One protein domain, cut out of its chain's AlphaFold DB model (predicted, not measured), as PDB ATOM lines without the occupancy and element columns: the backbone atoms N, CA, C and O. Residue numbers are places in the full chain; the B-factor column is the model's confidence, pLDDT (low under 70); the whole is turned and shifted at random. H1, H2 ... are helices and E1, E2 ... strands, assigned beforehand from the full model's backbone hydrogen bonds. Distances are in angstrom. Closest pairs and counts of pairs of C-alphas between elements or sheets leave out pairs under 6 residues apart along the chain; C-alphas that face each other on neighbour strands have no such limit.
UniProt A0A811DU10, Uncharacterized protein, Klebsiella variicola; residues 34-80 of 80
ATOM      1  N   VAL A  34      -3.169  28.127   9.807       88.31
ATOM      2  CA  VAL A  34      -4.262  27.218   9.472       88.31
ATOM      3  C   VAL A  34      -4.631  26.433  10.730       88.31
ATOM      4  O   VAL A  34      -3.767  25.964  11.459       88.31
ATOM      5  N   SER A  35      -5.926  26.349  10.998       88.00
ATOM      6  CA  SER A  35      -6.497  25.715  12.190       88.00
ATOM      7  C   SER A  35      -7.394  24.532  11.849       88.00
ATOM      8  O   SER A  35      -7.475  23.587  12.623       88.00
ATOM      9  N   ALA A  36      -8.028  24.547  10.676       86.38
ATOM     10  CA  ALA A  36      -8.737  23.397  10.140       86.38
ATOM     11  C   ALA A  36      -8.712  23.438   8.611       86.38
ATOM     12  O   ALA A  36      -8.893  24.502   8.007       86.38
ATOM     13  N   PHE A  37      -8.495  22.279   7.994       86.69
ATOM     14  CA  PHE A  37      -8.533  22.138   6.544       86.69
ATOM     15  C   PHE A  37      -9.959  21.967   6.042       86.69
ATOM     16  O   PHE A  37     -10.762  21.306   6.692       86.69
ATOM     17  N   GLU A  38     -10.260  22.579   4.895       83.62
ATOM     18  CA  GLU A  38     -11.561  22.482   4.212       83.62
ATOM     19  C   GLU A  38     -12.770  22.744   5.137       83.62
ATOM     20  O   GLU A  38     -13.878  22.263   4.899       83.62
ATOM     21  N   ALA A  39     -12.559  23.550   6.186       82.44
ATOM     22  CA  ALA A  39     -13.519  23.856   7.246       82.44
ATOM     23  C   ALA A  39     -14.828  24.457   6.724       82.44
ATOM     24  O   ALA A  39     -15.872  24.347   7.363       82.44
ATOM     25  N   GLN A  40     -14.773  25.096   5.556       79.69
ATOM     26  CA  GLN A  40     -15.956  25.466   4.808       79.69
ATOM     27  C   GLN A  40     -15.944  24.707   3.482       79.69
ATOM     28  O   GLN A  40     -15.322  25.140   2.504       79.69
ATOM     29  N   GLN A  41     -16.655  23.575   3.460       67.75
ATOM     30  CA  GLN A  41     -17.014  22.913   2.215       67.75
ATOM     31  C   GLN A  41     -17.897  23.858   1.423       67.75
ATOM     32  O   GLN A  41     -18.919  24.364   1.888       67.75
ATOM     33  N   ALA A  42     -17.457  24.130   0.215       63.81
ATOM     34  CA  ALA A  42     -18.185  24.964  -0.695       63.81
ATOM     35  C   ALA A  42     -18.841  24.013  -1.705       63.81
ATOM     36  O   ALA A  42     -18.226  23.028  -2.107       63.81
ATOM     37  N   GLY A  43     -20.126  24.231  -2.009       60.91
ATOM     38  CA  GLY A  43     -20.906  23.326  -2.863       60.91
ATOM     39  C   GLY A  43     -20.288  23.143  -4.255       60.91
ATOM     40  O   GLY A  43     -19.258  23.727  -4.561       60.91
ATOM     41  N   PHE A  44     -20.951  22.391  -5.136       55.31
ATOM     42  CA  PHE A  44     -20.439  21.921  -6.440       55.31
ATOM     43  C   PHE A  44     -19.655  22.938  -7.317       55.31
ATOM     44  O   PHE A  44     -18.840  22.532  -8.139       55.31
ATOM     45  N   LEU A  45     -19.859  24.251  -7.146       58.81
ATOM     46  CA  LEU A  45     -19.189  25.321  -7.904       58.81
ATOM     47  C   LEU A  45     -18.175  26.161  -7.109       58.81
ATOM     48  O   LEU A  45     -17.533  27.045  -7.677       58.81
ATOM     49  N   ALA A  46     -18.034  25.944  -5.806       65.44
ATOM     50  CA  ALA A  46     -17.228  26.793  -4.947       65.44
ATOM     51  C   ALA A  46     -16.006  26.034  -4.403       65.44
ATOM     52  O   ALA A  46     -16.007  24.815  -4.257       65.44
ATOM     53  N   LYS A  47     -14.917  26.766  -4.149       71.88
ATOM     54  CA  LYS A  47     -13.667  26.192  -3.639       71.88
ATOM     55  C   LYS A  47     -13.752  25.998  -2.131       71.88
ATOM     56  O   LYS A  47     -14.222  26.898  -1.431       71.88
ATOM     57  N   ALA A  48     -13.266  24.853  -1.654       83.19
ATOM     58  CA  ALA A  48     -13.074  24.616  -0.233       83.19
ATOM     59  C   ALA A  48     -12.210  25.731   0.373       83.19
ATOM     60  O   ALA A  48     -11.297  26.262  -0.275       83.19
ATOM     61  N   LYS A  49     -12.525  26.105   1.610       88.56
ATOM     62  CA  LYS A  49     -11.746  27.087   2.360       88.56
ATOM     63  C   LYS A  49     -11.223  26.474   3.641       88.56
ATOM     64  O   LYS A  49     -11.968  25.816   4.364       88.56
ATOM     65  N   ASP A  50      -9.970  26.774   3.931       89.56
ATOM     66  CA  ASP A  50      -9.339  26.484   5.206       89.56
ATOM     67  C   ASP A  50      -9.727  27.558   6.227       89.56
ATOM     68  O   ASP A  50      -9.890  28.735   5.884       89.56
ATOM     69  N   ALA A  51      -9.856  27.158   7.490       90.38
ATOM     70  CA  ALA A  51     -10.010  28.078   8.608       90.38
ATOM     71  C   ALA A  51      -8.633  28.514   9.115       90.38
ATOM     72  O   ALA A  51      -7.791  27.679   9.445       90.38
ATOM     73  N   TRP A  52      -8.420  29.820   9.227       91.69
ATOM     74  CA  TRP A  52      -7.190  30.441   9.703       91.69
ATOM     75  C   TRP A  52      -7.450  31.133  11.031       91.69
ATOM     76  O   TRP A  52      -8.259  32.056  11.098       91.69
ATOM     77  N   SER A  53      -6.750  30.699  12.071       91.00
ATOM     78  CA  SER A  53      -6.797  31.314  13.394       91.00
ATOM     79  C   SER A  53      -5.739  32.405  13.493       91.00
ATOM     80  O   SER A  53      -4.555  32.175  13.230       91.00
ATOM     81  N   CYS A  54      -6.183  33.603  13.848       90.62
ATOM     82  CA  CYS A  54      -5.377  34.814  13.903       90.62
ATOM     83  C   CYS A  54      -5.184  35.294  15.353       90.62
ATOM     84  O   CYS A  54      -6.018  35.002  16.210       90.62
ATOM     85  N   PRO A  55      -4.118  36.062  15.648       89.00
ATOM     86  CA  PRO A  55      -3.826  36.551  17.000       89.00
ATOM     87  C   PRO A  55      -4.842  37.578  17.516       89.00
ATOM     88  O   PRO A  55      -4.893  37.843  18.709       89.00
ATOM     89  N   ASP A  56      -5.665  38.141  16.630       88.75
ATOM     90  CA  ASP A  56      -6.800  38.996  16.982       88.75
ATOM     91  C   ASP A  56      -8.036  38.203  17.451       88.75
ATOM     92  O   ASP A  56      -9.079  38.792  17.719       88.75
ATOM     93  N   GLY A  57      -7.938  36.871  17.543       86.75
ATOM     94  CA  GLY A  57      -9.025  35.984  17.957       86.75
ATOM     95  C   GLY A  57     -10.071  35.728  16.869       86.75
ATOM     96  O   GLY A  57     -11.054  35.035  17.123       86.75
ATOM     97  N   VAL A  58      -9.881  36.259  15.657       87.81
ATOM     98  CA  VAL A  58     -10.841  36.116  14.559       87.81
ATOM     99  C   VAL A  58     -10.424  34.988  13.623       87.81
ATOM    100  O   VAL A  58      -9.372  35.040  12.982       87.81
ATOM    101  N   THR A  59     -11.305  34.000  13.470       88.50
ATOM    102  CA  THR A  59     -11.143  32.948  12.463       88.50
ATOM    103  C   THR A  59     -11.508  33.475  11.080       88.50
ATOM    104  O   THR A  59     -12.625  33.935  10.842       88.50
ATOM    105  N   ARG A  60     -10.567  33.391  10.138       89.88
ATOM    106  CA  ARG A  60     -10.747  33.807   8.742       89.88
ATOM    107  C   ARG A  60     -10.805  32.589   7.830       89.88
ATOM    108  O   ARG A  60      -9.996  31.682   7.957       89.88
ATOM    109  N   TYR A  61     -11.725  32.585   6.869       89.38
ATOM    110  CA  TYR A  61     -11.856  31.491   5.902       89.38
ATOM    111  C   TYR A  61     -11.217  31.876   4.573       89.38
ATOM    112  O   TYR A  61     -11.725  32.743   3.852       89.38
ATOM    113  N   MET A  62     -10.110  31.222   4.235       89.31
ATOM    114  CA  MET A  62      -9.356  31.486   3.012       89.31
ATOM    115  C   MET A  62      -9.363  30.280   2.086       89.31
ATOM    116  O   MET A  62      -9.366  29.140   2.528       89.31
ATOM    117  N   ASP A  63      -9.355  30.547   0.782       87.81
ATOM    118  CA  ASP A  63      -9.245  29.506  -0.240       87.81
ATOM    119  C   ASP A  63      -7.974  28.667  -0.024       87.81
ATOM    120  O   ASP A  63      -6.899  29.226   0.222       87.81
ATOM    121  N   VAL A  64      -8.104  27.344  -0.156       87.19
ATOM    122  CA  VAL A  64      -7.011  26.364  -0.012       87.19
ATOM    123  C   VAL A  64      -5.772  26.700  -0.849       87.19
ATOM    124  O   VAL A  64      -4.664  26.301  -0.500       87.19
ATOM    125  N   ARG A  65      -5.913  27.476  -1.936       86.62
ATOM    126  CA  ARG A  65      -4.791  27.934  -2.776       86.62
ATOM    127  C   ARG A  65      -3.785  28.828  -2.047       86.62
ATOM    128  O   ARG A  65      -2.679  29.013  -2.542       86.62
ATOM    129  N   TYR A  66      -4.191  29.440  -0.937       87.25
ATOM    130  CA  TYR A  66      -3.354  30.344  -0.147       87.25
ATOM    131  C   TYR A  66      -2.566  29.625   0.951       87.25
ATOM    132  O   TYR A  66      -1.682  30.226   1.555       87.25
ATOM    133  N   ARG A  67      -2.869  28.353   1.212       84.31
ATOM    134  CA  ARG A  67      -2.147  27.532   2.179       84.31
ATOM    135  C   ARG A  67      -0.741  27.218   1.671       84.31
ATOM    136  O   ARG A  67      -0.570  26.753   0.544       84.31
ATOM    137  N   ASP A  68       0.252  27.406   2.535       78.06
ATOM    138  CA  ASP A  68       1.610  26.938   2.273       78.06
ATOM    139  C   ASP A  68       1.646  25.400   2.302       78.06
ATOM    140  O   ASP A  68       1.120  24.760   3.216       78.06
ATOM    141  N   LYS A  69       2.287  24.792   1.301       72.69
ATOM    142  CA  LYS A  69       2.459  23.336   1.222       72.69
ATOM    143  C   LYS A  69       3.228  22.779   2.423       72.69
ATOM    144  O   LYS A  69       2.992  21.635   2.794       72.69
ATOM    145  N   ALA A  70       4.103  23.567   3.047       67.81
ATOM    146  CA  ALA A  70       4.829  23.159   4.246       67.81
ATOM    147  C   ALA A  70       3.907  22.986   5.472       67.81
ATOM    148  O   ALA A  70       4.136  22.097   6.294       67.81
ATOM    149  N   GLU A  71       2.840  23.782   5.575       66.75
ATOM    150  CA  GLU A  71       1.881  23.725   6.689       66.75
ATOM    151  C   GLU A  71       0.931  22.518   6.580       66.75
ATOM    152  O   GLU A  71       0.444  22.024   7.595       66.75
ATOM    153  N   ILE A  72       0.736  21.972   5.370       64.56
ATOM    154  CA  ILE A  72       0.001  20.709   5.149       64.56
ATOM    155  C   ILE A  72       0.648  19.570   5.935       64.56
ATOM    156  O   ILE A  72      -0.043  18.779   6.575       64.56
ATOM    157  N   ASN A  73       1.978  19.501   5.907       59.56
ATOM    158  CA  ASN A  73       2.711  18.399   6.517       59.56
ATOM    159  C   ASN A  73       2.643  18.438   8.047       59.56
ATOM    160  O   ASN A  73       2.564  17.381   8.656       59.56
ATOM    161  N   LYS A  74       2.625  19.629   8.662       59.78
ATOM    162  CA  LYS A  74       2.608  19.780  10.128       59.78
ATOM    163  C   LYS A  74       1.262  19.394  10.745       59.78
ATOM    164  O   LYS A  74       1.219  18.569  11.651       59.78
ATOM    165  N   LEU A  75       0.161  19.911  10.201       59.94
ATOM    166  CA  LEU A  75      -1.189  19.600  10.694       59.94
ATOM    167  C   LEU A  75      -1.620  18.160  10.366       59.94
ATOM    168  O   LEU A  75      -2.382  17.561  11.117       59.94
ATOM    169  N   SER A  76      -1.105  17.575   9.277       58.00
ATOM    170  CA  SER A  76      -1.301  16.149   8.963       58.00
ATOM    171  C   SER A  76      -0.623  15.224   9.989       58.00
ATOM    172  O   SER A  76      -1.126  14.137  10.270       58.00
ATOM    173  N   THR A  77       0.492  15.655  10.592       53.84
ATOM    174  CA  THR A  77       1.208  14.881  11.623       53.84
ATOM    175  C   THR A  77       0.679  15.064  13.043       53.84
ATOM    176  O   THR A  77       0.909  14.192  13.871       53.84
ATOM    177  N   GLU A  78      -0.033  16.155  13.338       52.56
ATOM    178  CA  GLU A  78      -0.626  16.402  14.666       52.56
ATOM    179  C   GLU A  78      -1.989  15.710  14.857       52.56
ATOM    180  O   GLU A  78      -2.474  15.596  15.978       52.56
ATOM    181  N   GLY A  79      -2.609  15.233  13.772       49.59
ATOM    182  CA  GLY A  79      -3.913  14.566  13.788       49.59
ATOM    183  C   GLY A  79      -3.875  13.033  13.839       49.59
ATOM    184  O   GLY A  79      -4.887  12.422  13.492       49.59
ATOM    185  N   LYS A  80      -2.742  12.408  14.194       41.94
ATOM    186  CA  LYS A  80      -2.596  10.944  14.235       41.94
ATOM    187  C   LYS A  80      -2.321  10.411  15.636       41.94
ATOM    188  O   LYS A  80      -1.446  10.984  16.317       41.94
TER     189      LYS A  80
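AT A GLANCE: This is residues 34 to 80 of the 80 residues of an uncharacterized protein of Klebsiella variicola (UniProt A0A811DU10). A small three-strand antiparallel sheet, E1 E2 E3, forms a twisted slab, and one helix, H1, meets it only by grazing the edge strand E1. The hairpin loops, residues 41 to 48 and residues 54 to 58, hold the two C-alphas farthest apart. The printed part has 47 residues, with three named strands and then one named helix, E1 E2 E3 H1; the sheet's order is E1 - E2 - E3 and the class is mixed, helices and strands. The whole is only just compact, close to loose, with a radius of gyration of the C-alphas of 11.1 A and spans of 30 by 26 by 18 A.

IN THESE COORDINATES: E1, residues 34 to 40, begins at C-alpha 34 (-4.262, 27.218, 9.472) and is 12.7 A long. E2, residues 49 to 53, is 12.8 A long. E3, residues 59 to 63, is 13.3 A long. H1, residues 69 to 78, is 15.4 A long and ends at C-alpha 78 (-0.626, 16.402, 14.666).

HOW THE PARTS SIT: E1, E2 and E3 make a meander, each strand the antiparallel neighbour of the one before. E1 and E2 form a hairpin at 146 degrees, with N 35 and O 51 at 2.8 A. E2 and E3 form a hairpin at 148 degrees, with N 50 and O 62 at 2.8 A. The sheet is only just strongly twisted, its C-alphas up to 4.4 A off the best plane. H1 is on the sheet but only grazes it, with residues 71 to 76; the closest C-alphas of H1 and E1 are those of Glu 71 and Val 34, 7.6 A apart. In H1, 4 of 6 O i to N i+4 pairs are within hydrogen-bond range.

THE WHOLE: The C-alphas of Phe 44 and Pro 55, the two farthest apart, are 32.2 A from each other. The printed part has no cut and ends at the chain's last residue, 80. The links E2 to E3 and E3 to H1 are tight, and E1 to E2 is short. The mean pLDDT of the printed part is 76.4, and residues 41 to 46 and 70 to 80 are under 70.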